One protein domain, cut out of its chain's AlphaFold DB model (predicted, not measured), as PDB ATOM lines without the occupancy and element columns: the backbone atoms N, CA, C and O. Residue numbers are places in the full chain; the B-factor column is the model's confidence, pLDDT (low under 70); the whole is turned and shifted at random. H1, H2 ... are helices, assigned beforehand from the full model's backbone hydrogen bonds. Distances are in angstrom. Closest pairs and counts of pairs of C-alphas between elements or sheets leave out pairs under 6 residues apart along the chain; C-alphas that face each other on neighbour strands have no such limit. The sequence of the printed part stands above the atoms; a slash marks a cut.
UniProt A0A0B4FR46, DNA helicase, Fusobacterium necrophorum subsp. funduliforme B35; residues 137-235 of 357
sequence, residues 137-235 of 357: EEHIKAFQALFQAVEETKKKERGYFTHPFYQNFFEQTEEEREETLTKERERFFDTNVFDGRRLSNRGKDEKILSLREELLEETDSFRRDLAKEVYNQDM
ATOM      1  N   GLU A 137      16.892  15.702 -33.445       90.50
ATOM      2  CA  GLU A 137      15.832  14.894 -32.836       90.50
ATOM      3  C   GLU A 137      16.340  13.522 -32.358       90.50
ATOM      4  O   GLU A 137      15.907  13.023 -31.319       90.50
ATOM      5  N   GLU A 138      17.305  12.921 -33.059       94.38
ATOM      6  CA  GLU A 138      17.968  11.694 -32.602       94.38
ATOM      7  C   GLU A 138      18.783  11.926 -31.323       94.38
ATOM      8  O   GLU A 138      18.700  11.109 -30.404       94.38
ATOM      9  N   HIS A 139      19.493  13.054 -31.216       95.44
ATOM     10  CA  HIS A 139      20.163  13.446 -29.972       95.44
ATOM     11  C   HIS A 139      19.174  13.638 -28.821       95.44
ATOM     12  O   HIS A 139      19.379  13.101 -27.733       95.44
ATOM     13  N   ILE A 140      18.077  14.369 -29.045       94.12
ATOM     14  CA  ILE A 140      17.068  14.608 -28.002       94.12
ATOM     15  C   ILE A 140      16.460  13.286 -27.518       94.12
ATOM     16  O   ILE A 140      16.357  13.075 -26.308       94.12
ATOM     17  N   LYS A 141      16.132  12.364 -28.428       94.56
ATOM     18  CA  LYS A 141      15.642  11.024 -28.066       94.56
ATOM     19  C   LYS A 141      16.672  10.223 -27.270       94.56
ATOM     20  O   LYS A 141      16.304   9.589 -26.281       94.56
ATOM     21  N   ALA A 142      17.947  10.268 -27.661       95.88
ATOM     22  CA  ALA A 142      19.023   9.597 -26.935       95.88
ATOM     23  C   ALA A 142      19.172  10.149 -25.507       95.88
ATOM     24  O   ALA A 142      19.193   9.378 -24.547       95.88
ATOM     25  N   PHE A 143      19.168  11.476 -25.343       94.88
ATOM     26  CA  PHE A 143      19.183  12.108 -24.024       94.88
ATOM     27  C   PHE A 143      17.979  11.711 -23.173       94.88
ATOM     28  O   PHE A 143      18.154  11.346 -22.014       94.88
ATOM     29  N   GLN A 144      16.765  11.739 -23.730       92.94
ATOM     30  CA  GLN A 144      15.551  11.361 -23.001       92.94
ATOM     31  C   GLN A 144      15.602   9.910 -22.505       92.94
ATOM     32  O   GLN A 144      15.257   9.656 -21.349       92.94
ATOM     33  N   ALA A 145      16.089   8.978 -23.331       94.12
ATOM     34  CA  ALA A 145      16.276   7.584 -22.933       94.12
ATOM     35  C   ALA A 145      17.306   7.439 -21.797       94.12
ATOM     36  O   ALA A 145      17.058   6.733 -20.815       94.12
ATOM     37  N   LEU A 146      18.435   8.150 -21.886       92.19
ATOM     38  CA  LEU A 146      19.463   8.154 -20.841       92.19
ATOM     39  C   LEU A 146      18.958   8.785 -19.537       92.19
ATOM     40  O   LEU A 146      19.241   8.273 -18.454       92.19
ATOM     41  N   PHE A 147      18.174   9.863 -19.617       91.31
ATOM     42  CA  PHE A 147      17.551  10.486 -18.448       91.31
ATOM     43  C   PHE A 147      16.626   9.511 -17.733       91.31
ATOM     44  O   PHE A 147      16.779   9.313 -16.529       91.31
ATOM     45  N   GLN A 148      15.746   8.839 -18.476       90.31
ATOM     46  CA  GLN A 148      14.848   7.839 -17.910       90.31
ATOM     47  C   GLN A 148      15.631   6.718 -17.202       90.31
ATOM     48  O   GLN A 148      15.331   6.379 -16.056       90.31
ATOM     49  N   ALA A 149      16.695   6.198 -17.824       89.62
ATOM     50  CA  ALA A 149      17.531   5.156 -17.226       89.62
ATOM     51  C   ALA A 149      18.235   5.615 -15.931       89.62
ATOM     52  O   ALA A 149      18.337   4.854 -14.956       89.62
ATOM     53  N   VAL A 150      18.711   6.864 -15.889       86.38
ATOM     54  CA  VAL A 150      19.323   7.460 -14.690       86.38
ATOM     55  C   VAL A 150      18.293   7.636 -13.575       86.38
ATOM     56  O   VAL A 150      18.587   7.321 -12.418       86.38
ATOM     57  N   GLU A 151      17.090   8.099 -13.900       86.69
ATOM     58  CA  GLU A 151      16.009   8.334 -12.938       86.69
ATOM     59  C   GLU A 151      15.476   7.037 -12.334       86.69
ATOM     60  O   GLU A 151      15.329   6.951 -11.112       86.69
ATOM     61  N   GLU A 152      15.283   6.000 -13.152       86.31
ATOM     62  CA  GLU A 152      14.918   4.655 -12.695       86.31
ATOM     63  C   GLU A 152      15.970   4.084 -11.732       86.31
ATOM     64  O   GLU A 152      15.635   3.478 -10.710       86.31
ATOM     65  N   THR A 153      17.253   4.332 -12.014       83.50
ATOM     66  CA  THR A 153      18.364   3.830 -11.195       83.50
ATOM     67  C   THR A 153      18.526   4.625  -9.891       83.50
ATOM     68  O   THR A 153      18.751   4.037  -8.831       83.50
ATOM     69  N   LYS A 154      18.382   5.960  -9.920       77.44
ATOM     70  CA  LYS A 154      18.533   6.826  -8.732       77.44
ATOM     71  C   LYS A 154      17.257   7.024  -7.916       77.44
ATOM     72  O   LYS A 154      17.355   7.523  -6.792       77.44
ATOM     73  N   LYS A 155      16.085   6.662  -8.448       72.44
ATOM     74  CA  LYS A 155      14.761   6.955  -7.867       72.44
ATOM     75  C   LYS A 155      14.579   8.442  -7.527       72.44
ATOM     76  O   LYS A 155      13.975   8.784  -6.512       72.44
ATOM     77  N   LYS A 156      15.174   9.327  -8.333       69.00
ATOM     78  CA  LYS A 156      15.141  10.782  -8.145       69.00
ATOM     79  C   LYS A 156      15.140  11.475  -9.503       69.00
ATOM     80  O   LYS A 156      16.045  11.231 -10.295       69.00
ATOM     81  N   GLU A 157      14.167  12.351  -9.719       67.25
ATOM     82  CA  GLU A 157      14.004  13.114 -10.962       67.25
ATOM     83  C   GLU A 157      15.055  14.223 -11.114       67.25
ATOM     84  O   GLU A 157      15.465  14.842 -10.123       67.25
ATOM     85  N   ARG A 158      15.488  14.440 -12.369       65.94
ATOM     86  CA  ARG A 158      16.176  15.621 -12.949       65.94
ATOM     87  C   ARG A 158      16.917  16.566 -12.001       65.94
ATOM     88  O   ARG A 158      16.779  17.783 -12.045       65.94
ATOM     89  N   GLY A 159      17.787  16.016 -11.162       72.31
ATOM     90  CA  GLY A 159      18.567  16.798 -10.201       72.31
ATOM     91  C   GLY A 159      19.987  17.121 -10.654       72.31
ATOM     92  O   GLY A 159      20.714  17.760  -9.900       72.31
ATOM     93  N   TYR A 160      20.420  16.635 -11.816       83.44
ATOM     94  CA  TYR A 160      21.832  16.532 -12.193       83.44
ATOM     95  C   TYR A 160      22.288  17.530 -13.264       83.44
ATOM     96  O   TYR A 160      23.439  17.467 -13.680       83.44
ATOM     97  N   PHE A 161      21.444  18.473 -13.677       88.88
ATOM     98  CA  PHE A 161      21.869  19.598 -14.512       88.88
ATOM     99  C   PHE A 161      22.660  20.623 -13.691       88.88
ATOM    100  O   PHE A 161      22.372  20.855 -12.513       88.88
ATOM    101  N   THR A 162      23.661  21.247 -14.310       89.38
ATOM    102  CA  THR A 162      24.445  22.328 -13.683       89.38
ATOM    103  C   THR A 162      23.672  23.645 -13.606       89.38
ATOM    104  O   THR A 162      23.890  24.427 -12.681       89.38
ATOM    105  N   HIS A 163      22.765  23.886 -14.559       89.44
ATOM    106  CA  HIS A 163      22.004  25.123 -14.705       89.44
ATOM    107  C   HIS A 163      20.549  24.829 -15.133       89.44
ATOM    108  O   HIS A 163      20.353  23.950 -15.977       89.44
ATOM    109  N   PRO A 164      19.535  25.572 -14.631       88.88
ATOM    110  CA  PRO A 164      18.124  25.389 -15.012       88.88
ATOM    111  C   PRO A 164      17.860  25.490 -16.519       88.88
ATOM    112  O   PRO A 164      16.964  24.835 -17.035       88.88
ATOM    113  N   PHE A 165      18.686  26.266 -17.226       92.25
ATOM    114  CA  PHE A 165      18.692  26.364 -18.693       92.25
ATOM    115  C   PHE A 165      18.639  24.993 -19.376       92.25
ATOM    116  O   PHE A 165      17.785  24.775 -20.224       92.25
ATOM    117  N   TYR A 166      19.516  24.061 -18.984       91.75
ATOM    118  CA  TYR A 166      19.592  22.758 -19.642       91.75
ATOM    119  C   TYR A 166      18.351  21.918 -19.376       91.75
ATOM    120  O   TYR A 166      17.848  21.267 -20.283       91.75
ATOM    121  N   GLN A 167      17.836  21.969 -18.148       89.88
ATOM    122  CA  GLN A 167      16.597  21.281 -17.817       89.88
ATOM    123  C   GLN A 167      15.439  21.802 -18.676       89.88
ATOM    124  O   GLN A 167      14.765  21.007 -19.324       89.88
ATOM    125  N   ASN A 168      15.278  23.125 -18.750       90.50
ATOM    126  CA  ASN A 168      14.243  23.757 -19.564       90.50
ATOM    127  C   ASN A 168      14.405  23.403 -21.050       90.50
ATOM    128  O   ASN A 168      13.427  23.058 -21.702       90.50
ATOM    129  N   PHE A 169      15.635  23.415 -21.573       93.31
ATOM    130  CA  PHE A 169      15.923  23.071 -22.966       93.31
ATOM    131  C   PHE A 169      15.432  21.666 -23.350       93.31
ATOM    132  O   PHE A 169      14.819  21.479 -24.397       93.31
ATOM    133  N   PHE A 170      15.646  20.664 -22.491       90.75
ATOM    134  CA  PHE A 170      15.193  19.292 -22.759       90.75
ATOM    135  C   PHE A 170      13.685  19.075 -22.527       90.75
ATOM    136  O   PHE A 170      13.169  18.005 -22.858       90.75
ATOM    137  N   GLU A 171      12.982  20.053 -21.949       89.06
ATOM    138  CA  GLU A 171      11.530  20.034 -21.695       89.06
ATOM    139  C   GLU A 171      10.727  20.800 -22.752       89.06
ATOM    140  O   GLU A 171       9.535  20.552 -22.913       89.06
ATOM    141  N   GLN A 172      11.387  21.691 -23.492       90.88
ATOM    142  CA  GLN A 172      10.808  22.489 -24.569       90.88
ATOM    143  C   GLN A 172      10.317  21.646 -25.751       90.88
ATOM    144  O   GLN A 172      10.790  20.530 -26.001       90.88
ATOM    145  N   THR A 173       9.403  22.228 -26.525       91.38
ATOM    146  CA  THR A 173       9.023  21.755 -27.865       91.38
ATOM    147  C   THR A 173      10.170  21.928 -28.869       91.38
ATOM    148  O   THR A 173      11.174  22.578 -28.585       91.38
ATOM    149  N   GLU A 174      10.053  21.324 -30.053       87.88
ATOM    150  CA  GLU A 174      11.074  21.448 -31.104       87.88
ATOM    151  C   GLU A 174      11.289  22.908 -31.543       87.88
ATOM    152  O   GLU A 174      12.430  23.357 -31.634       87.88
ATOM    153  N   GLU A 175      10.202  23.666 -31.715       89.44
ATOM    154  CA  GLU A 175      10.235  25.075 -32.129       89.44
ATOM    155  C   GLU A 175      10.894  25.972 -31.065       89.44
ATOM    156  O   GLU A 175      11.777  26.773 -31.371       89.44
ATOM    157  N   GLU A 176      10.556  25.778 -29.787       91.56
ATOM    158  CA  GLU A 176      11.177  26.512 -28.673       91.56
ATOM    159  C   GLU A 176      12.670  26.178 -28.507       91.56
ATOM    160  O   GLU A 176      13.467  27.045 -28.129       91.56
ATOM    161  N   ARG A 177      13.072  24.931 -28.793       92.44
ATOM    162  CA  ARG A 177      14.485  24.524 -28.772       92.44
ATOM    163  C   ARG A 177      15.281  25.204 -29.876       92.44
ATOM    164  O   ARG A 177      16.404  25.629 -29.609       92.44
ATOM    165  N   GLU A 178      14.718  25.327 -31.078       88.25
ATOM    166  CA  GLU A 178      15.341  26.061 -32.188       88.25
ATOM    167  C   GLU A 178      15.608  27.519 -31.795       88.25
ATOM    168  O   GLU A 178      16.730  28.018 -31.915       88.25
ATOM    169  N   GLU A 179      14.599  28.190 -31.234       90.81
ATOM    170  CA  GLU A 179      14.729  29.577 -30.784       90.81
ATOM    171  C   GLU A 179      15.770  29.710 -29.659       90.81
ATOM    172  O   GLU A 179      16.574  30.648 -29.641       90.81
ATOM    173  N   THR A 180      15.795  28.745 -28.738       92.06
ATOM    174  CA  THR A 180      16.756  28.707 -27.629       92.06
ATOM    175  C   THR A 180      18.187  28.503 -28.128       92.06
ATOM    176  O   THR A 180      19.091  29.198 -27.667       92.06
ATOM    177  N   LEU A 181      18.418  27.602 -29.088       90.81
ATOM    178  CA  LEU A 181      19.746  27.394 -29.676       90.81
ATOM    179  C   LEU A 181      20.195  28.607 -30.487       90.81
ATOM    180  O   LEU A 181      21.345  29.022 -30.366       90.81
ATOM    181  N   THR A 182      19.291  29.245 -31.227       87.69
ATOM    182  CA  THR A 182      19.608  30.475 -31.966       87.69
ATOM    183  C   THR A 182      20.162  31.567 -31.042       87.69
ATOM    184  O   THR A 182      21.087  32.284 -31.415       87.69
ATOM    185  N   LYS A 183      19.631  31.683 -29.816       89.12
ATOM    186  CA  LYS A 183      20.014  32.740 -28.864       89.12
ATOM    187  C   LYS A 183      21.133  32.346 -27.901       89.12
ATOM    188  O   LYS A 183      21.940  33.192 -27.532       89.12
ATOM    189  N   GLU A 184      21.155  31.097 -27.440       92.50
ATOM    190  CA  GLU A 184      21.946  30.677 -26.273       92.50
ATOM    191  C   GLU A 184      22.775  29.399 -26.509       92.50
ATOM    192  O   GLU A 184      23.272  28.802 -25.549       92.50
ATOM    193  N   ARG A 185      22.987  28.972 -27.766       90.94
ATOM    194  CA  ARG A 185      23.828  27.796 -28.095       90.94
ATOM    195  C   ARG A 185      25.249  27.852 -27.535       90.94
ATOM    196  O   ARG A 185      25.808  26.797 -27.251       90.94
ATOM    197  N   GLU A 186      25.824  29.041 -27.334       91.56
ATOM    198  CA  GLU A 186      27.172  29.216 -26.762       91.56
ATOM    199  C   GLU A 186      27.312  28.507 -25.407       91.56
ATOM    200  O   GLU A 186      28.334  27.883 -25.125       91.56
ATOM    201  N   ARG A 187      26.228  28.440 -24.620       92.94
ATOM    202  CA  ARG A 187      26.205  27.705 -23.346       92.94
ATOM    203  C   ARG A 187      26.527  26.220 -23.491       92.94
ATOM    204  O   ARG A 187      27.035  25.615 -22.549       92.94
ATOM    205  N   PHE A 188      26.214  25.589 -24.621       92.62
ATOM    206  CA  PHE A 188      26.566  24.184 -24.833       92.62
ATOM    207  C   PHE A 188      28.067  23.989 -25.045       92.62
ATOM    208  O   PHE A 188      28.575  22.924 -24.692       92.62
ATOM    209  N   PHE A 189      28.774  25.000 -25.549       92.56
ATOM    210  CA  PHE A 189      30.221  24.966 -25.754       92.56
ATOM    211  C   PHE A 189      30.993  25.401 -24.501       92.56
ATOM    212  O   PHE A 189      31.977  24.758 -24.141       92.56
ATOM    213  N   ASP A 190      30.501  26.417 -23.790       90.62
ATOM    214  CA  ASP A 190      31.249  27.058 -22.701       90.62
ATOM    215  C   ASP A 190      31.046  26.408 -21.333       90.62
ATOM    216  O   ASP A 190      31.900  26.509 -20.448       90.62
ATOM    217  N   THR A 191      29.901  25.754 -21.122       90.25
ATOM    218  CA  THR A 191      29.549  25.201 -19.813       90.25
ATOM    219  C   THR A 191      29.235  23.711 -19.862       90.25
ATOM    220  O   THR A 191      28.824  23.144 -20.874       90.25
ATOM    221  N   ASN A 192      29.465  23.040 -18.732       89.81
ATOM    222  CA  ASN A 192      29.117  21.633 -18.566       89.81
ATOM    223  C   ASN A 192      27.604  21.490 -18.419       89.81
ATOM    224  O   ASN A 192      27.020  22.169 -17.581       89.81
ATOM    225  N   VAL A 193      26.995  20.555 -19.150       90.19
ATOM    226  CA  VAL A 193      25.548  20.283 -19.078       90.19
ATOM    227  C   VAL A 193      25.170  19.632 -17.741       90.19
ATOM    228  O   VAL A 193      24.179  20.003 -17.105       90.19
ATOM    229  N   PHE A 194      26.002  18.698 -17.269       89.19
ATOM    230  CA  PHE A 194      25.711  17.870 -16.100       89.19
ATOM    231  C   PHE A 194      26.678  18.081 -14.928       89.19
ATOM    232  O   PHE A 194      27.891  18.218 -15.094       89.19
ATOM    233  N   ASP A 195      26.136  18.059 -13.710       84.25
ATOM    234  CA  ASP A 195      26.882  18.063 -12.455       84.25
ATOM    235  C   ASP A 195      27.321  16.631 -12.115       84.25
ATOM    236  O   ASP A 195      26.559  15.811 -11.586       84.25
ATOM    237  N   GLY A 196      28.595  16.336 -12.382       76.44
ATOM    238  CA  GLY A 196      29.193  15.025 -12.128       76.44
ATOM    239  C   GLY A 196      29.110  14.559 -10.668       76.44
ATOM    240  O   GLY A 196      29.088  13.354 -10.419       76.44
ATOM    241  N   ARG A 197      29.006  15.472  -9.687       76.38
ATOM    242  CA  ARG A 197      28.829  15.090  -8.272       76.38
ATOM    243  C   ARG A 197      27.435  14.533  -8.047       76.38
ATOM    244  O   ARG A 197      27.286  13.524  -7.358       76.38
ATOM    245  N   ARG A 198      26.431  15.158  -8.664       75.88
ATOM    246  CA  ARG A 198      25.026  14.733  -8.603       75.88
ATOM    247  C   ARG A 198      24.759  13.485  -9.434       75.88
ATOM    248  O   ARG A 198      23.824  12.756  -9.111       75.88
ATOM    249  N   LEU A 199      25.610  13.189 -10.417       73.62
ATOM    250  CA  LEU A 199      25.648  11.916 -11.144       73.62
ATOM    251  C   LEU A 199      26.476  10.823 -10.450       73.62
ATOM    252  O   LEU A 199      26.505   9.704 -10.935       73.62
ATOM    253  N   SER A 200      27.074  11.073  -9.279       66.12
ATOM    254  CA  SER A 200      27.700  10.022  -8.456       66.12
ATOM    255  C   SER A 200      26.863   9.731  -7.206       66.12
ATOM    256  O   SER A 200      26.166  10.612  -6.702       66.12
ATOM    257  N   ASN A 201      26.877   8.492  -6.714       60.97
ATOM    258  CA  ASN A 201      26.442   8.187  -5.347       60.97
ATOM    259  C   ASN A 201      27.675   8.156  -4.430       60.97
ATOM    260  O   ASN A 201      28.803   8.039  -4.903       60.97
ATOM    261  N   ARG A 202      27.484   8.198  -3.101       55.84
ATOM    262  CA  ARG A 202      28.556   8.006  -2.091       55.84
ATOM    263  C   ARG A 202      29.238   6.611  -2.149       55.84
ATOM    264  O   ARG A 202      29.978   6.262  -1.238       55.84
ATOM    265  N   GLY A 203      29.016   5.830  -3.209       56.47
ATOM    266  CA  GLY A 203      29.613   4.528  -3.491       56.47
ATOM    267  C   GLY A 203      29.702   4.271  -5.003       56.47
ATOM    268  O   GLY A 203      28.974   4.886  -5.783       56.47
ATOM    269  N   LYS A 204      30.620   3.375  -5.389       61.22
ATOM    270  CA  LYS A 204      30.934   2.953  -6.768       61.22
ATOM    271  C   LYS A 204      29.806   2.105  -7.382       61.22
ATOM    272  O   LYS A 204      29.978   0.906  -7.569       61.22
ATOM    273  N   ASP A 205      28.641   2.693  -7.638       76.19
ATOM    274  CA  ASP A 205      27.605   2.020  -8.430       76.19
ATOM    275  C   ASP A 205      28.023   2.036  -9.907       76.19
ATOM    276  O   ASP A 205      27.980   3.074 -10.570       76.19
ATOM    277  N   GLU A 206      28.500   0.889 -10.383       81.94
ATOM    278  CA  GLU A 206      29.063   0.702 -11.723       81.94
ATOM    279  C   GLU A 206      28.051   1.039 -12.827       81.94
ATOM    280  O   GLU A 206      28.414   1.641 -13.835       81.94
ATOM    281  N   LYS A 207      26.756   0.782 -12.593       84.44
ATOM    282  CA  LYS A 207      25.695   1.094 -13.559       84.44
ATOM    283  C   LYS A 207      25.482   2.601 -13.707       84.44
ATOM    284  O   LYS A 207      25.303   3.098 -14.814       84.44
ATOM    285  N   ILE A 208      25.526   3.343 -12.598       82.50
ATOM    286  CA  ILE A 208      25.405   4.809 -12.618       82.50
ATOM    287  C   ILE A 208      26.639   5.449 -13.267       82.50
ATOM    288  O   ILE A 208      26.511   6.467 -13.944       82.50
ATOM    289  N   LEU A 209      27.824   4.863 -13.069       84.06
ATOM    290  CA  LEU A 209      29.046   5.319 -13.730       84.06
ATOM    291  C   LEU A 209      28.975   5.113 -15.251       84.06
ATOM    292  O   LEU A 209      29.254   6.071 -15.965       84.06
ATOM    293  N   SER A 210      28.499   3.956 -15.727       88.19
ATOM    294  CA  SER A 210      28.261   3.703 -17.163       88.19
ATOM    295  C   SER A 210      27.293   4.719 -17.768       88.19
ATOM    296  O   SER A 210      27.627   5.403 -18.726       88.19
ATOM    297  N   LEU A 211      26.125   4.922 -17.144       88.88
ATOM    298  CA  LEU A 211      25.134   5.892 -17.632       88.88
ATOM    299  C   LEU A 211      25.671   7.329 -17.652       88.88
ATOM    300  O   LEU A 211      25.283   8.138 -18.492       88.88
ATOM    301  N   ARG A 212      26.557   7.672 -16.712       87.62
ATOM    302  CA  ARG A 212      27.238   8.967 -16.711       87.62
ATOM    303  C   ARG A 212      28.195   9.090 -17.896       87.62
ATOM    304  O   ARG A 212      28.259  10.170 -18.473       87.62
ATOM    305  N   GLU A 213      28.962   8.050 -18.199       89.69
ATOM    306  CA  GLU A 213      29.862   8.032 -19.355       89.69
ATOM    307  C   GLU A 213      29.061   8.165 -20.653       89.69
ATOM    308  O   GLU A 213      29.337   9.075 -21.427       89.69
ATOM    309  N   GLU A 214      27.974   7.406 -20.804       92.88
ATOM    310  CA  GLU A 214      27.056   7.502 -21.949       92.88
ATOM    311  C   GLU A 214      26.451   8.912 -22.101       92.88
ATOM    312  O   GLU A 214      26.394   9.454 -23.203       92.88
ATOM    313  N   LEU A 215      26.053   9.567 -21.001       91.44
ATOM    314  CA  LEU A 215      25.567  10.954 -21.034       91.44
ATOM    315  C   LEU A 215      26.639  11.956 -21.480       91.44
ATOM    316  O   LEU A 215      26.318  12.939 -22.152       91.44
ATOM    317  N   LEU A 216      27.894  11.752 -21.074       91.25
ATOM    318  CA  LEU A 216      29.004  12.609 -21.489       91.25
ATOM    319  C   LEU A 216      29.341  12.388 -22.965       91.25
ATOM    320  O   LEU A 216      29.488  13.364 -23.695       91.25
ATOM    321  N   GLU A 217      29.371  11.136 -23.420       94.00
ATOM    322  CA  GLU A 217      29.568  10.793 -24.831       94.00
ATOM    323  C   GLU A 217      28.464  11.380 -25.715       94.00
ATOM    324  O   GLU A 217      28.760  11.989 -26.746       94.00
ATOM    325  N   GLU A 218      27.201  11.286 -25.287       95.62
ATOM    326  CA  GLU A 218      26.075  11.882 -26.010       95.62
ATOM    327  C   GLU A 218      26.157  13.417 -26.011       95.62
ATOM    328  O   GLU A 218      25.874  14.047 -27.028       95.62
ATOM    329  N   THR A 219      26.617  14.031 -24.913       94.12
ATOM    330  CA  THR A 219      26.881  15.483 -24.844       94.12
ATOM    331  C   THR A 219      27.941  15.911 -25.842       94.12
ATOM    332  O   THR A 219      27.752  16.897 -26.555       94.12
ATOM    333  N   ASP A 220      29.048  15.181 -25.916       94.62
ATOM    334  CA  ASP A 220      30.125  15.500 -26.841       94.62
ATOM    335  C   ASP A 220      29.709  15.243 -28.293       94.62
ATOM    336  O   ASP A 220      30.064  16.024 -29.176       94.62
ATOM    337  N   SER A 221      28.910  14.203 -28.549       96.50
ATOM    338  CA  SER A 221      28.309  13.963 -29.864       96.50
ATOM    339  C   SER A 221      27.382  15.108 -30.273       96.50
ATOM    340  O   SER A 221      27.544  15.654 -31.361       96.50
ATOM    341  N   PHE A 222      26.483  15.533 -29.380       96.12
ATOM    342  CA  PHE A 222      25.579  16.656 -29.619       96.12
ATOM    343  C   PHE A 222      26.342  17.957 -29.877       96.12
ATOM    344  O   PHE A 222      26.023  18.684 -30.810       96.12
ATOM    345  N   ARG A 223      27.398  18.236 -29.105       95.75
ATOM    346  CA  ARG A 223      28.267  19.405 -29.320       95.75
ATOM    347  C   ARG A 223      28.943  19.382 -30.686       95.75
ATOM    348  O   ARG A 223      29.036  20.431 -31.317       95.75
ATOM    349  N   ARG A 224      29.420  18.219 -31.145       95.88
ATOM    350  CA  ARG A 224      30.035  18.090 -32.476       95.88
ATOM    351  C   ARG A 224      29.033  18.413 -33.576       95.88
ATOM    352  O   ARG A 224      29.360  19.208 -34.451       95.88
ATOM    353  N   ASP A 225      27.836  17.841 -33.532       96.31
ATOM    354  CA  ASP A 225      26.825  18.097 -34.563       96.31
ATOM    355  C   ASP A 225      26.239  19.511 -34.476       96.31
ATOM    356  O   ASP A 225      26.056  20.149 -35.511       96.31
ATOM    357  N   LEU A 226      26.084  20.072 -33.271       94.44
ATOM    358  CA  LEU A 226      25.732  21.482 -33.090       94.44
ATOM    359  C   LEU A 226      26.813  22.406 -33.671       94.44
ATOM    360  O   LEU A 226      26.493  23.376 -34.345       94.44
ATOM    361  N   ALA A 227      28.101  22.103 -33.479       94.44
ATOM    362  CA  ALA A 227      29.185  22.874 -34.092       94.44
ATOM    363  C   ALA A 227      29.160  22.791 -35.628       94.44
ATOM    364  O   ALA A 227      29.389  23.798 -36.298       94.44
ATOM    365  N   LYS A 228      28.853  21.614 -36.196       94.94
ATOM    366  CA  LYS A 228      28.655  21.448 -37.646       94.94
ATOM    367  C   LYS A 228      27.464  22.266 -38.141       94.94
ATOM    368  O   LYS A 228      27.539  22.840 -39.222       94.94
ATOM    369  N   GLU A 229      26.396  22.352 -37.355       91.94
ATOM    370  CA  GLU A 229      25.225  23.167 -37.677       91.94
ATOM    371  C   GLU A 229      25.580  24.657 -37.731       91.94
ATOM    372  O   GLU A 229      25.325  25.300 -38.748       91.94
ATOM    373  N   VAL A 230      26.263  25.172 -36.700       91.00
ATOM    374  CA  VAL A 230      26.768  26.557 -36.671       91.00
ATOM    375  C   VAL A 230      27.694  26.832 -37.855       91.00
ATOM    376  O   VAL A 230      27.576  27.863 -38.514       91.00
ATOM    377  N   TYR A 231      28.605  25.904 -38.163       91.56
ATOM    378  CA  TYR A 231      29.478  26.026 -39.327       91.56
ATOM    379  C   TYR A 231      28.666  26.130 -40.625       91.56
ATOM    380  O   TYR A 231      28.873  27.057 -41.407       91.56
ATOM    381  N   ASN A 232      27.720  25.214 -40.835       92.38
ATOM    382  CA  ASN A 232      26.932  25.133 -42.061       92.38
ATOM    383  C   ASN A 232      26.012  26.339 -42.269       92.38
ATOM    384  O   ASN A 232      25.876  26.799 -43.400       92.38
ATOM    385  N   GLN A 233      25.357  26.815 -41.210       88.75
ATOM    386  CA  GLN A 233      24.359  27.882 -41.302       88.75
ATOM    387  C   GLN A 233      24.997  29.267 -41.251       88.75
ATOM    388  O   GLN A 233      24.678  30.113 -42.083       88.75
ATOM    389  N   ASP A 234      25.933  29.487 -40.327       87.38
ATOM    390  CA  ASP A 234      26.426  30.836 -40.057       87.38
ATOM    391  C   ASP A 234      27.782  31.083 -40.686       87.38
ATOM    392  O   ASP A 234      27.976  32.114 -41.321       87.38
ATOM    393  N   MET A 235      28.730  30.153 -40.532       87.50
ATOM    394  CA  MET A 235      30.096  30.381 -41.010       87.50
ATOM    395  C   MET A 235      30.157  30.398 -42.537       87.50
ATOM    396  O   MET A 235      30.790  31.285 -43.108       87.50
TER     397      MET A 235
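Overview. This is residues 137 to 235 of the 357 residues of the protein "DNA helicase" of Fusobacterium necrophorum subsp. funduliforme B35 (UniProt A0A0B4FR46). Two long helices, H5 and the shorter H1, lie side by side and run opposite ways, while the short helices H2, H3 and H4 make a loose arc over one side of this pair, from near H1 to near H5. H5 gives the rod its long axis, and the unnamed stretch 191 to 205 leads from H4 back to where H5 begins. The printed part has 99 residues with five named helices, H1 to H5 in chain order, and no named strand: all helix. It is compact, with a radius of gyration of the C-alphas of 14.0 A and spans of 45 by 22 by 22 A.

Arrangement. Start with H5, residues 206 to 235, which touches H1, residues 137 to 154, with residues 208 to 222 alone, at a shallow tilt of 21 degrees, opposite ways; the closest C-alphas are those of His 139 and Phe 222, 6.3 A. H2, residues 164 to 171, is close to but not clearly touching H1, C-alphas 140 and 170 being the closest at 7.3 A. H3, residues 174 to 184, is likewise close but not clearly touching H2, with C-alphas 169 and 177 the closest at 6.2 A. H4, residues 186 to 190, is close but not clearly touching H5, C-alphas 188 and 223 being the closest at 6.8 A. H3 and H5 are apart. In all five helices every O i to N i+4 pair is within hydrogen-bond range.

Along the chain. Find C-alpha 206 at (29.063, 0.702, -11.723); from there H5 runs 41.7 A to C-alpha 235 at (30.096, 30.381, -41.010). H1 begins at C-alpha 137, (15.832, 14.894, -32.836), and runs 25.6 A. H2 measures 10.8 A, H3 15.1 A and H4 6.1 A.

Size, cuts and confidence. The C-alphas farthest apart are those of Gly 203 and Met 235, 45.6 A. The printed part has no cut; the link H4 to H5 is long. Look for pLDDT under 70 at residues 156 to 158 and 200 to 204.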